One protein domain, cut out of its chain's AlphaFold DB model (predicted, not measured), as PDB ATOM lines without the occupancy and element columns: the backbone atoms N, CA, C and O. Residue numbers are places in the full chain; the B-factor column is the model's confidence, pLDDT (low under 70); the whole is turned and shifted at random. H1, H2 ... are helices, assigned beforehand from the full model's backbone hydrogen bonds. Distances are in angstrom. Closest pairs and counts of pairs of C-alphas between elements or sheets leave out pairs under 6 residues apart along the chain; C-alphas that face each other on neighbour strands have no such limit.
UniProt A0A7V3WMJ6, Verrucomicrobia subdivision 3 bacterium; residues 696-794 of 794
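AT A GLANCE: This is residues 696 to 794 of the 794 residues of a protein of Verrucomicrobia subdivision 3 bacterium (UniProt A0A7V3WMJ6). H2 and H3 cross in the middle of a compact helical body; H1 folds back on H2 at one end, and H4, H5 and H6 pack on the other side. The end of H6 and a tail, residues 786 to 794, stick out and make the length. The printed part has 99 residues, with six named helices, H1 to H6 in order, and no named strand: all helix. It is compact, with a radius of gyration of the C-alphas of 13.7 A, and spans 52 by 27 by 21 A.

IN THESE COORDINATES: H1, residues 697 to 706, begins at C-alpha 697 (202.415, 283.357, 160.922) and is 14.5 A long. H2 is residues 713 to 725, 18.3 A. H3, residues 737 to 753, is the longest, 24.2 A. H4 is residues 757 to 765 and H5 residues 767 to 773. H6, residues 775 to 788, 19.9 A, ends at C-alpha 788 (189.096, 260.997, 169.637).

HOW THE PARTS SIT: The hub, H2, forms a hairpin with H1, C-alphas of Val 697 and Cys 722 closest at 5.7 A. H2 touches H3 at a steep tilt of 61 degrees, closest C-alphas Ala 713 and Val 740, 4.8 A. Residues 721 to 725 of H2 touch H4, closest C-alphas Leu 725 and Ile 762, 6.4 A. H3 and H4 form a hairpin, closest C-alphas Leu 751 and Val 760, 6.7 A. H6 touches H3 with residues 775 to 781 alone, closest C-alphas Ser 741 and Ala 777, 4.7 A. H5 and H6 form a hairpin at a shallow tilt of 21 degrees, closest C-alphas Ala 771 and Ser 778, 5.2 A. H1 and H6 are apart. Every O i to N i+4 pair is within hydrogen-bond range in H1, H2, H3, H4 and H6; H5 has 1 of 3, and 3 of 4 O i to N i+3 pairs.

THE WHOLE: The C-alphas of Pro 708 and Val 794 are farthest apart, 52.2 A. The printed part has no cut; the link from H2 to H3 is long. Residues 790 to 794 are under pLDDT 70.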
ATOM      1  N   ASP A 696     200.441 283.303 157.015       93.44
ATOM      2  CA  ASP A 696     201.405 284.355 157.367       93.44
ATOM      3  C   ASP A 696     201.572 284.493 158.890       93.44
ATOM      4  O   ASP A 696     201.187 285.462 159.552       93.44
ATOM      5  N   VAL A 697     202.161 283.450 159.475       93.19
ATOM      6  CA  VAL A 697     202.415 283.357 160.922       93.19
ATOM      7  C   VAL A 697     203.376 284.452 161.400       93.19
ATOM      8  O   VAL A 697     203.313 284.888 162.554       93.19
ATOM      9  N   ARG A 698     204.283 284.900 160.524       93.25
ATOM     10  CA  ARG A 698     205.291 285.903 160.863       93.25
ATOM     11  C   ARG A 698     204.643 287.263 161.078       93.25
ATOM     12  O   ARG A 698     204.873 287.861 162.130       93.25
ATOM     13  N   GLU A 699     203.831 287.724 160.128       93.94
ATOM     14  CA  GLU A 699     203.143 289.007 160.262       93.94
ATOM     15  C   GLU A 699     202.185 288.986 161.465       93.94
ATOM     16  O   GLU A 699     202.158 289.930 162.259       93.94
ATOM     17  N   ALA A 700     201.480 287.868 161.689       94.38
ATOM     18  CA  ALA A 700     200.609 287.705 162.854       94.38
ATOM     19  C   ALA A 700     201.376 287.897 164.177       94.38
ATOM     20  O   ALA A 700     200.934 288.640 165.060       94.38
ATOM     21  N   ALA A 701     202.559 287.288 164.306       94.00
ATOM     22  CA  ALA A 701     203.414 287.448 165.479       94.00
ATOM     23  C   ALA A 701     203.946 288.884 165.638       94.00
ATOM     24  O   ALA A 701     204.042 289.375 166.765       94.00
ATOM     25  N   GLU A 702     204.293 289.565 164.544       94.06
ATOM     26  CA  GLU A 702     204.764 290.958 164.558       94.06
ATOM     27  C   GLU A 702     203.663 291.924 165.028       94.06
ATOM     28  O   GLU A 702     203.920 292.754 165.906       94.06
ATOM     29  N   ILE A 703     202.421 291.750 164.557       93.19
ATOM     30  CA  ILE A 703     201.255 292.516 165.028       93.19
ATOM     31  C   ILE A 703     201.029 292.298 166.524       93.19
ATOM     32  O   ILE A 703     200.845 293.255 167.269       93.19
ATOM     33  N   ILE A 704     201.083 291.055 167.007       93.25
ATOM     34  CA  ILE A 704     200.900 290.783 168.439       93.25
ATOM     35  C   ILE A 704     202.027 291.413 169.268       93.25
ATOM     36  O   ILE A 704     201.786 291.922 170.365       93.25
ATOM     37  N   ARG A 705     203.266 291.398 168.760       91.81
ATOM     38  CA  ARG A 705     204.416 291.991 169.453       91.81
ATOM     39  C   ARG A 705     204.327 293.510 169.556       91.81
ATOM     40  O   ARG A 705     204.788 294.045 170.565       91.81
ATOM     41  N   SER A 706     203.733 294.179 168.570       91.38
ATOM     42  CA  SER A 706     203.552 295.635 168.579       91.38
ATOM     43  C   SER A 706     202.446 296.112 169.531       91.38
ATOM     44  O   SER A 706     202.404 297.297 169.861       91.38
ATOM     45  N   LEU A 707     201.594 295.208 170.036       90.62
ATOM     46  CA  LEU A 707     200.575 295.548 171.030       90.62
ATOM     47  C   LEU A 707     201.198 295.973 172.374       90.62
ATOM     48  O   LEU A 707     202.159 295.338 172.835       90.62
ATOM     49  N   PRO A 708     200.614 296.984 173.048       86.88
ATOM     50  CA  PRO A 708     201.108 297.485 174.326       86.88
ATOM     51  C   PRO A 708     201.053 296.422 175.433       86.88
ATOM     52  O   PRO A 708     200.170 295.563 175.464       86.88
ATOM     53  N   LEU A 709     202.016 296.498 176.357       86.19
ATOM     54  CA  LEU A 709     202.094 295.650 177.549       86.19
ATOM     55  C   LEU A 709     201.392 296.323 178.750       86.19
ATOM     56  O   LEU A 709     201.486 297.545 178.881       86.19
ATOM     57  N   PRO A 710     200.756 295.556 179.662       87.00
ATOM     58  CA  PRO A 710     200.555 294.105 179.603       87.00
ATOM     59  C   PRO A 710     199.503 293.716 178.553       87.00
ATOM     60  O   PRO A 710     198.488 294.394 178.392       87.00
ATOM     61  N   ARG A 711     199.739 292.612 177.835       89.12
ATOM     62  CA  ARG A 711     198.814 292.130 176.799       89.12
ATOM     63  C   ARG A 711     197.653 291.371 177.439       89.12
ATOM     64  O   ARG A 711     197.797 290.719 178.468       89.12
ATOM     65  N   ALA A 712     196.483 291.423 176.806       90.81
ATOM     66  CA  ALA A 712     195.370 290.563 177.196       90.81
ATOM     67  C   ALA A 712     195.721 289.084 176.944       90.81
ATOM     68  O   ALA A 712     196.354 288.765 175.935       90.81
ATOM     69  N   ALA A 713     195.231 288.180 177.802       93.06
ATOM     70  CA  ALA A 713     195.499 286.737 177.721       93.06
ATOM     71  C   ALA A 713     195.247 286.141 176.320       93.06
ATOM     72  O   ALA A 713     196.000 285.281 175.873       93.06
ATOM     73  N   ARG A 714     194.249 286.660 175.588       94.50
ATOM     74  CA  ARG A 714     193.937 286.250 174.208       94.50
ATOM     75  C   ARG A 714     195.088 286.450 173.223       94.50
ATOM     76  O   ARG A 714     195.262 285.643 172.315       94.50
ATOM     77  N   PHE A 715     195.856 287.526 173.388       94.75
ATOM     78  CA  PHE A 715     196.958 287.878 172.499       94.75
ATOM     79  C   PHE A 715     198.242 287.168 172.923       94.75
ATOM     80  O   PHE A 715     199.026 286.777 172.069       94.75
ATOM     81  N   GLU A 716     198.437 286.923 174.222       94.38
ATOM     82  CA  GLU A 716     199.525 286.055 174.691       94.38
ATOM     83  C   GLU A 716     199.335 284.613 174.205       94.38
ATOM     84  O   GLU A 716     200.272 284.014 173.685       94.38
ATOM     85  N   ALA A 717     198.105 284.095 174.262       95.50
ATOM     86  CA  ALA A 717     197.760 282.791 173.704       95.50
ATOM     87  C   ALA A 717     198.002 282.730 172.187       95.50
ATOM     88  O   ALA A 717     198.610 281.777 171.699       95.50
ATOM     89  N   ALA A 718     197.586 283.765 171.447       95.06
ATOM     90  CA  ALA A 718     197.851 283.873 170.013       95.06
ATOM     91  C   ALA A 718     199.358 283.915 169.697       95.06
ATOM     92  O   ALA A 718     199.791 283.323 168.711       95.06
ATOM     93  N   LEU A 719     200.172 284.577 170.531       95.12
ATOM     94  CA  LEU A 719     201.625 284.630 170.349       95.12
ATOM     95  C   LEU A 719     202.266 283.253 170.541       95.12
ATOM     96  O   LEU A 719     203.091 282.857 169.719       95.12
ATOM     97  N   VAL A 720     201.857 282.523 171.586       94.62
ATOM     98  CA  VAL A 720     202.300 281.142 171.828       94.62
ATOM     99  C   VAL A 720     201.912 280.245 170.654       94.62
ATOM    100  O   VAL A 720     202.735 279.466 170.177       94.62
ATOM    101  N   LEU A 721     200.695 280.400 170.123       95.25
ATOM    102  CA  LEU A 721     200.264 279.689 168.922       95.25
ATOM    103  C   LEU A 721     201.158 280.018 167.716       95.25
ATOM    104  O   LEU A 721     201.653 279.103 167.064       95.25
ATOM    105  N   CYS A 722     201.446 281.297 167.456       95.38
ATOM    106  CA  CYS A 722     202.344 281.693 166.367       95.38
ATOM    107  C   CYS A 722     203.759 281.111 166.539       95.38
ATOM    108  O   CYS A 722     204.376 280.693 165.562       95.38
ATOM    109  N   GLN A 723     204.283 281.056 167.767       94.00
ATOM    110  CA  GLN A 723     205.596 280.466 168.062       94.00
ATOM    111  C   GLN A 723     205.620 278.963 167.765       94.00
ATOM    112  O   GLN A 723     206.529 278.491 167.087       94.00
ATOM    113  N   LEU A 724     204.578 278.227 168.167       92.62
ATOM    114  CA  LEU A 724     204.441 276.807 167.831       92.62
ATOM    115  C   LEU A 724     204.368 276.584 166.316       92.62
ATOM    116  O   LEU A 724     205.004 275.665 165.796       92.62
ATOM    117  N   LEU A 725     203.643 277.442 165.596       92.31
ATOM    118  CA  LEU A 725     203.498 277.351 164.142       92.31
ATOM    119  C   LEU A 725     204.777 277.738 163.370       92.31
ATOM    120  O   LEU A 725     204.984 277.233 162.274       92.31
ATOM    121  N   SER A 726     205.652 278.575 163.941       89.12
ATOM    122  CA  SER A 726     206.891 279.080 163.306       89.12
ATOM    123  C   SER A 726     208.191 278.441 163.824       89.12
ATOM    124  O   SER A 726     209.278 278.946 163.558       89.12
ATOM    125  N   ASP A 727     208.090 277.350 164.589       79.06
ATOM    126  CA  ASP A 727     209.200 276.641 165.255       79.06
ATOM    127  C   ASP A 727     210.003 277.424 166.309       79.06
ATOM    128  O   ASP A 727     210.853 276.838 166.988       79.06
ATOM    129  N   ALA A 728     209.676 278.692 166.551       86.31
ATOM    130  CA  ALA A 728     210.250 279.491 167.628       86.31
ATOM    131  C   ALA A 728     209.932 278.908 169.019       86.31
ATOM    132  O   ALA A 728     208.893 278.278 169.225       86.31
ATOM    133  N   GLU A 729     210.821 279.115 169.998       86.62
ATOM    134  CA  GLU A 729     210.539 278.705 171.380       86.62
ATOM    135  C   GLU A 729     209.344 279.479 171.959       86.62
ATOM    136  O   GLU A 729     209.318 280.714 171.876       86.62
ATOM    137  N   PRO A 730     208.345 278.776 172.531       88.56
ATOM    138  CA  PRO A 730     207.218 279.425 173.181       88.56
ATOM    139  C   PRO A 730     207.688 280.287 174.353       88.56
ATOM    140  O   PRO A 730     208.400 279.819 175.239       88.56
ATOM    141  N   SER A 731     207.281 281.553 174.380       87.31
ATOM    142  CA  SER A 731     207.599 282.453 175.491       87.31
ATOM    143  C   SER A 731     206.635 282.249 176.653       87.31
ATOM    144  O   SER A 731     205.435 282.078 176.439       87.31
ATOM    145  N   GLN A 732     207.143 282.346 177.882       88.75
ATOM    146  CA  GLN A 732     206.311 282.250 179.077       88.75
ATOM    147  C   GLN A 732     205.359 283.463 179.165       88.75
ATOM    148  O   GLN A 732     205.834 284.602 179.107       88.75
ATOM    149  N   PRO A 733     204.034 283.248 179.260       89.00
ATOM    150  CA  PRO A 733     203.065 284.338 179.322       89.00
ATOM    151  C   PRO A 733     203.200 285.145 180.620       89.00
ATOM    152  O   PRO A 733     203.568 284.607 181.664       89.00
ATOM    153  N   ALA A 734     202.878 286.438 180.558       87.88
ATOM    154  CA  ALA A 734     202.849 287.313 181.730       87.88
ATOM    155  C   ALA A 734     201.504 287.223 182.470       87.88
ATOM    156  O   ALA A 734     201.441 287.452 183.681       87.88
ATOM    157  N   ALA A 735     200.425 286.883 181.758       87.81
ATOM    158  CA  ALA A 735     199.116 286.624 182.342       87.81
ATOM    159  C   ALA A 735     199.048 285.234 183.017       87.81
ATOM    160  O   ALA A 735     199.805 284.328 182.659       87.81
ATOM    161  N   PRO A 736     198.126 285.018 183.981       92.31
ATOM    162  CA  PRO A 736     197.982 283.729 184.651       92.31
ATOM    163  C   PRO A 736     197.742 282.585 183.660       92.31
ATOM    164  O   PRO A 736     196.786 282.624 182.881       92.31
ATOM    165  N   GLU A 737     198.566 281.541 183.749       93.75
ATOM    166  CA  GLU A 737     198.561 280.387 182.838       93.75
ATOM    167  C   GLU A 737     197.158 279.815 182.551       93.75
ATOM    168  O   GLU A 737     196.843 279.657 181.373       93.75
ATOM    169  N   PRO A 738     196.245 279.616 183.530       93.56
ATOM    170  CA  PRO A 738     194.921 279.061 183.232       93.56
ATOM    171  C   PRO A 738     194.058 279.969 182.349       93.56
ATOM    172  O   PRO A 738     193.237 279.485 181.568       93.56
ATOM    173  N   GLN A 739     194.229 281.291 182.461       94.19
ATOM    174  CA  GLN A 739     193.511 282.249 181.618       94.19
ATOM    175  C   GLN A 739     194.031 282.182 180.184       94.19
ATOM    176  O   GLN A 739     193.233 282.102 179.256       94.19
ATOM    177  N   VAL A 740     195.353 282.157 180.005       95.56
ATOM    178  CA  VAL A 740     195.986 282.059 178.680       95.56
ATOM    179  C   VAL A 740     195.684 280.709 178.033       95.56
ATOM    180  O   VAL A 740     195.312 280.667 176.866       95.56
ATOM    181  N   SER A 741     195.723 279.619 178.800       96.31
ATOM    182  CA  SER A 741     195.352 278.281 178.340       96.31
ATOM    183  C   SER A 741     193.904 278.205 177.845       96.31
ATOM    184  O   SER A 741     193.639 277.590 176.813       96.31
ATOM    185  N   ARG A 742     192.956 278.882 178.510       95.94
ATOM    186  CA  ARG A 742     191.563 278.959 178.040       95.94
ATOM    187  C   ARG A 742     191.451 279.658 176.683       95.94
ATOM    188  O   ARG A 742     190.747 279.169 175.803       95.94
ATOM    189  N   GLU A 743     192.141 280.782 176.511       96.38
ATOM    190  CA  GLU A 743     192.136 281.514 175.239       96.38
ATOM    191  C   GLU A 743     192.915 280.763 174.141       96.38
ATOM    192  O   GLU A 743     192.543 280.823 172.972       96.38
ATOM    193  N   PHE A 744     193.948 279.989 174.493       96.69
ATOM    194  CA  PHE A 744     194.655 279.115 173.551       96.69
ATOM    195  C   PHE A 744     193.733 278.025 173.003       96.69
ATOM    196  O   PHE A 744     193.680 277.806 171.796       96.69
ATOM    197  N   VAL A 745     192.949 277.380 173.875       95.44
ATOM    198  CA  VAL A 745     191.942 276.393 173.456       95.44
ATOM    199  C   VAL A 745     190.884 277.035 172.554       95.44
ATOM    200  O   VAL A 745     190.437 276.397 171.602       95.44
ATOM    201  N   TRP A 746     190.506 278.292 172.806       95.06
ATOM    202  CA  TRP A 746     189.615 279.038 171.914       95.06
ATOM    203  C   TRP A 746     190.228 279.224 170.516       95.06
ATOM    204  O   TRP A 746     189.587 278.870 169.529       95.06
ATOM    205  N   TRP A 747     191.486 279.669 170.419       94.62
ATOM    206  CA  TRP A 747     192.194 279.793 169.136       94.62
ATOM    207  C   TRP A 747     192.342 278.455 168.407       94.62
ATOM    208  O   TRP A 747     192.147 278.381 167.196       94.62
ATOM    209  N   TYR A 748     192.649 277.388 169.139       93.62
ATOM    210  CA  TYR A 748     192.735 276.043 168.586       93.62
ATOM    211  C   TYR A 748     191.391 275.571 168.003       93.62
ATOM    212  O   TYR A 748     191.349 275.064 166.884       93.62
ATOM    213  N   ARG A 749     190.277 275.779 168.725       91.69
ATOM    214  CA  ARG A 749     188.927 275.467 168.217       91.69
ATOM    215  C   ARG A 749     188.595 276.268 166.970       91.69
ATOM    216  O   ARG A 749     188.042 275.716 166.029       91.69
ATOM    217  N   LEU A 750     188.993 277.533 166.938       89.44
ATOM    218  CA  LEU A 750     188.789 278.388 165.781       89.44
ATOM    219  C   LEU A 750     189.532 277.868 164.536       89.44
ATOM    220  O   LEU A 750     188.978 277.917 163.443       89.44
ATOM    221  N   LEU A 751     190.746 277.325 164.679       89.25
ATOM    222  CA  LEU A 751     191.444 276.671 163.562       89.25
ATOM    223  C   LEU A 751     190.711 275.407 163.081       89.25
ATOM    224  O   LEU A 751     190.609 275.186 161.874       89.25
ATOM    225  N   LEU A 752     190.165 274.607 164.005       87.69
ATOM    226  CA  LEU A 752     189.359 273.425 163.674       87.69
ATOM    227  C   LEU A 752     188.069 273.791 162.928       87.69
ATOM    228  O   LEU A 752     187.792 273.221 161.880       87.69
ATOM    229  N   GLU A 753     187.304 274.763 163.430       86.38
ATOM    230  CA  GLU A 753     186.043 275.225 162.824       86.38
ATOM    231  C   GLU A 753     186.231 275.792 161.408       86.38
ATOM    232  O   GLU A 753     185.287 275.845 160.619       86.38
ATOM    233  N   ARG A 754     187.453 276.222 161.080       84.12
ATOM    234  CA  ARG A 754     187.836 276.745 159.764       84.12
ATOM    235  C   ARG A 754     188.541 275.713 158.881       84.12
ATOM    236  O   ARG A 754     189.068 276.092 157.840       84.12
ATOM    237  N   ASN A 755     188.534 274.434 159.268       83.00
ATOM    238  CA  ASN A 755     189.178 273.328 158.552       83.00
ATOM    239  C   ASN A 755     190.672 273.570 158.256       83.00
ATOM    240  O   ASN A 755     191.195 273.138 157.229       83.00
ATOM    241  N   ALA A 756     191.391 274.250 159.156       86.00
ATOM    242  CA  ALA A 756     192.822 274.514 159.009       86.00
ATOM    243  C   ALA A 756     193.677 273.309 159.459       86.00
ATOM    244  O   ALA A 756     194.531 273.428 160.344       86.00
ATOM    245  N   GLU A 757     193.440 272.137 158.861       86.31
ATOM    246  CA  GLU A 757     194.016 270.845 159.276       86.31
ATOM    247  C   GLU A 757     195.547 270.863 159.350       86.31
ATOM    248  O   GLU A 757     196.130 270.345 160.303       86.31
ATOM    249  N   ALA A 758     196.208 271.524 158.395       87.19
ATOM    250  CA  ALA A 758     197.663 271.643 158.375       87.19
ATOM    251  C   ALA A 758     198.209 272.364 159.622       87.19
ATOM    252  O   ALA A 758     199.191 271.923 160.216       87.19
ATOM    253  N   LEU A 759     197.556 273.447 160.057       90.75
ATOM    254  CA  LEU A 759     197.971 274.209 161.241       90.75
ATOM    255  C   LEU A 759     197.686 273.429 162.526       90.75
ATOM    256  O   LEU A 759     198.518 273.386 163.431       90.75
ATOM    257  N   VAL A 760     196.525 272.777 162.586       91.19
ATOM    258  CA  VAL A 760     196.129 271.916 163.705       91.19
ATOM    259  C   VAL A 760     197.117 270.757 163.879       91.19
ATOM    260  O   VAL A 760     197.579 270.516 164.995       91.19
ATOM    261  N   GLY A 761     197.520 270.104 162.785       89.75
ATOM    262  CA  GLY A 761     198.514 269.030 162.805       89.75
ATOM    263  C   GLY A 761     199.876 269.483 163.342       89.75
ATOM    264  O   GLY A 761     200.505 268.770 164.126       89.75
ATOM    265  N   ILE A 762     200.307 270.708 163.009       91.75
ATOM    266  CA  ILE A 762     201.536 271.295 163.568       91.75
ATOM    267  C   ILE A 762     201.410 271.467 165.086       91.75
ATOM    268  O   ILE A 762     202.337 271.106 165.814       91.75
ATOM    269  N   VAL A 763     200.272 271.963 165.582       92.44
ATOM    270  CA  VAL A 763     200.031 272.103 167.028       92.44
ATOM    271  C   VAL A 763     200.078 270.742 167.730       92.44
ATOM    272  O   VAL A 763     200.743 270.621 168.759       92.44
ATOM    273  N   HIS A 764     199.447 269.706 167.165       93.00
ATOM    274  CA  HIS A 764     199.474 268.343 167.724       93.00
ATOM    275  C   HIS A 764     200.889 267.783 167.833       93.00
ATOM    276  O   HIS A 764     201.243 267.196 168.852       93.00
ATOM    277  N   SER A 765     201.723 268.021 166.820       91.88
ATOM    278  CA  SER A 765     203.117 267.560 166.811       91.88
ATOM    279  C   SER A 765     204.008 268.234 167.866       91.88
ATOM    280  O   SER A 765     205.121 267.775 168.112       91.88
ATOM    281  N   LYS A 766     203.540 269.322 168.497       93.38
ATOM    282  CA  LYS A 766     204.325 270.171 169.412       93.38
ATOM    283  C   LYS A 766     203.677 270.335 170.791       93.38
ATOM    284  O   LYS A 766     203.994 271.293 171.497       93.38
ATOM    285  N   LEU A 767     202.810 269.407 171.203       92.50
ATOM    286  CA  LEU A 767     202.167 269.447 172.525       92.50
ATOM    287  C   LEU A 767     203.185 269.456 173.675       92.50
ATOM    288  O   LEU A 767     203.014 270.213 174.623       92.50
ATOM    289  N   ASP A 768     204.303 268.738 173.555       91.56
ATOM    290  CA  ASP A 768     205.362 268.761 174.576       91.56
ATOM    291  C   ASP A 768     205.972 270.160 174.763       91.56
ATOM    292  O   ASP A 768     206.287 270.564 175.883       91.56
ATOM    293  N   ARG A 769     206.101 270.937 173.676       93.19
ATOM    294  CA  ARG A 769     206.568 272.335 173.734       93.19
ATOM    295  C   ARG A 769     205.500 273.245 174.334       93.19
ATOM    296  O   ARG A 769     205.828 274.144 175.102       93.19
ATOM    297  N   LEU A 770     204.225 273.002 174.020       93.62
ATOM    298  CA  LEU A 770     203.103 273.717 174.628       93.62
ATOM    299  C   LEU A 770     203.042 273.464 176.143       93.62
ATOM    300  O   LEU A 770     202.844 274.411 176.897       93.62
ATOM    301  N   ALA A 771     203.278 272.232 176.600       93.75
ATOM    302  CA  ALA A 771     203.242 271.856 178.014       93.75
ATOM    303  C   ALA A 771     204.245 272.632 178.887       93.75
ATOM    304  O   ALA A 771     203.993 272.834 180.074       93.75
ATOM    305  N   GLN A 772     205.357 273.097 178.307       93.12
ATOM    306  CA  GLN A 772     206.378 273.877 179.018       93.12
ATOM    307  C   GLN A 772     205.891 275.279 179.415       93.12
ATOM    308  O   GLN A 772     206.333 275.813 180.431       93.12
ATOM    309  N   VAL A 773     204.978 275.871 178.636       95.44
ATOM    310  CA  VAL A 773     204.478 277.241 178.856       95.44
ATOM    311  C   VAL A 773     203.003 277.308 179.247       95.44
ATOM    312  O   VAL A 773     202.627 278.178 180.027       95.44
ATOM    313  N   LEU A 774     202.179 276.393 178.730       96.31
ATOM    314  CA  LEU A 774     200.729 276.295 178.918       96.31
ATOM    315  C   LEU A 774     200.328 274.834 179.234       96.31
ATOM    316  O   LEU A 774     199.647 274.179 178.431       96.31
ATOM    317  N   PRO A 775     200.757 274.282 180.386       95.19
ATOM    318  CA  PRO A 775     200.475 272.901 180.778       95.19
ATOM    319  C   PRO A 775     198.978 272.574 180.823       95.19
ATOM    320  O   PRO A 775     198.596 271.462 180.459       95.19
ATOM    321  N   THR A 776     198.116 273.524 181.203       95.62
ATOM    322  CA  THR A 776     196.664 273.300 181.277       95.62
ATOM    323  C   THR A 776     196.059 273.081 179.887       95.62
ATOM    324  O   THR A 776     195.281 272.147 179.695       95.62
ATOM    325  N   ALA A 777     196.416 273.908 178.896       94.94
ATOM    326  CA  ALA A 777     195.947 273.731 177.521       94.94
ATOM    327  C   ALA A 777     196.482 272.436 176.900       94.94
ATOM    328  O   ALA A 777     195.725 271.718 176.247       94.94
ATOM    329  N   SER A 778     197.760 272.116 177.135       95.50
ATOM    330  CA  SER A 778     198.372 270.888 176.623       95.50
ATOM    331  C   SER A 778     197.695 269.628 177.167       95.50
ATOM    332  O   SER A 778     197.402 268.714 176.398       95.50
ATOM    333  N   ASP A 779     197.399 269.580 178.470       94.25
ATOM    334  CA  ASP A 779     196.685 268.457 179.095       94.25
ATOM    335  C   ASP A 779     195.262 268.302 178.528       94.25
ATOM    336  O   ASP A 779     194.853 267.195 178.173       94.25
ATOM    337  N   LEU A 780     194.527 269.410 178.362       93.50
ATOM    338  CA  LEU A 780     193.188 269.399 177.758       93.50
ATOM    339  C   LEU A 780     193.202 268.872 176.319       93.50
ATOM    340  O   LEU A 780     192.377 268.029 175.966       93.50
ATOM    341  N   LEU A 781     194.137 269.349 175.495       93.31
ATOM    342  CA  LEU A 781     194.280 268.916 174.103       93.31
ATOM    343  C   LEU A 781     194.699 267.448 174.010       93.31
ATOM    344  O   LEU A 781     194.121 266.700 173.228       93.31
ATOM    345  N   SER A 782     195.645 267.015 174.847       91.75
ATOM    346  CA  SER A 782     196.115 265.624 174.883       91.75
ATOM    347  C   SER A 782     194.987 264.660 175.249       91.75
ATOM    348  O   SER A 782     194.830 263.620 174.611       91.75
ATOM    349  N   LYS A 783     194.153 265.020 176.235       91.06
ATOM    350  CA  LYS A 783     192.966 264.237 176.612       91.06
ATOM    351  C   LYS A 783     191.936 264.176 175.489       91.06
ATOM    352  O   LYS A 783     191.459 263.089 175.184       91.06
ATOM    353  N   ALA A 784     191.643 265.310 174.848       88.25
ATOM    354  CA  ALA A 784     190.698 265.363 173.734       88.25
ATOM    355  C   ALA A 784     191.158 264.502 172.542       88.25
ATOM    356  O   ALA A 784     190.349 263.805 171.935       88.25
ATOM    357  N   LEU A 785     192.457 264.503 172.229       88.00
ATOM    358  CA  LEU A 785     193.026 263.661 171.173       88.00
ATOM    359  C   LEU A 785     193.016 262.177 171.544       88.00
ATOM    360  O   LEU A 785     192.704 261.344 170.697       88.00
ATOM    361  N   ALA A 786     193.315 261.840 172.801       87.00
ATOM    362  CA  ALA A 786     193.243 260.465 173.285       87.00
ATOM    363  C   ALA A 786     191.809 259.911 173.239       87.00
ATOM    364  O   ALA A 786     191.623 258.745 172.906       87.00
ATOM    365  N   GLU A 787     190.805 260.738 173.542       86.06
ATOM    366  CA  GLU A 787     189.386 260.386 173.433       86.06
ATOM    367  C   GLU A 787     188.959 260.207 171.968       86.06
ATOM    368  O   GLU A 787     188.337 259.203 171.632       86.06
ATOM    369  N   ALA A 788     189.374 261.108 171.071       80.31
ATOM    370  CA  ALA A 788     189.096 260.997 169.637       80.31
ATOM    371  C   ALA A 788     189.781 259.787 168.963       80.31
ATOM    372  O   ALA A 788     189.291 259.289 167.953       80.31
ATOM    373  N   ALA A 789     190.908 259.314 169.508       74.44
ATOM    374  CA  ALA A 789     191.648 258.153 169.010       74.44
ATOM    375  C   ALA A 789     191.111 256.801 169.523       74.44
ATOM    376  O   ALA A 789     191.556 255.752 169.049       74.44
ATOM    377  N   GLN A 790     190.176 256.791 170.481       66.62
ATOM    378  CA  GLN A 790     189.521 255.555 170.910       66.62
ATOM    379  C   GLN A 790     188.515 255.106 169.839       66.62
ATOM    380  O   GLN A 790     187.698 255.913 169.395       66.62
ATOM    381  N   PRO A 791     188.530 253.828 169.410       49.91
ATOM    382  CA  PRO A 791     187.501 253.325 168.515       49.91
ATOM    383  C   PRO A 791     186.148 253.450 169.216       49.91
ATOM    384  O   PRO A 791     185.961 252.912 170.309       49.91
ATOM    385  N   VAL A 792     185.211 254.166 168.589       47.28
ATOM    386  CA  VAL A 792     183.814 254.208 169.027       47.28
ATOM    387  C   VAL A 792     183.323 252.763 169.055       47.28
ATOM    388  O   VAL A 792     183.232 252.120 168.009       47.28
ATOM    389  N   ALA A 793     183.086 252.223 170.250       43.16
ATOM    390  CA  ALA A 793     182.447 250.926 170.396       43.16
ATOM    391  C   ALA A 793     181.035 251.046 169.803       43.16
ATOM    392  O   ALA A 793     180.205 251.778 170.344       43.16
ATOM    393  N   VAL A 794     180.838 250.407 168.646       38.84
ATOM    394  CA  VAL A 794     179.573 250.328 167.897       38.84
ATOM    395  C   VAL A 794     178.514 249.589 168.701       38.84
ATOM    396  O   VAL A 794     178.863 248.538 169.290       38.84
TER     397      VAL A 794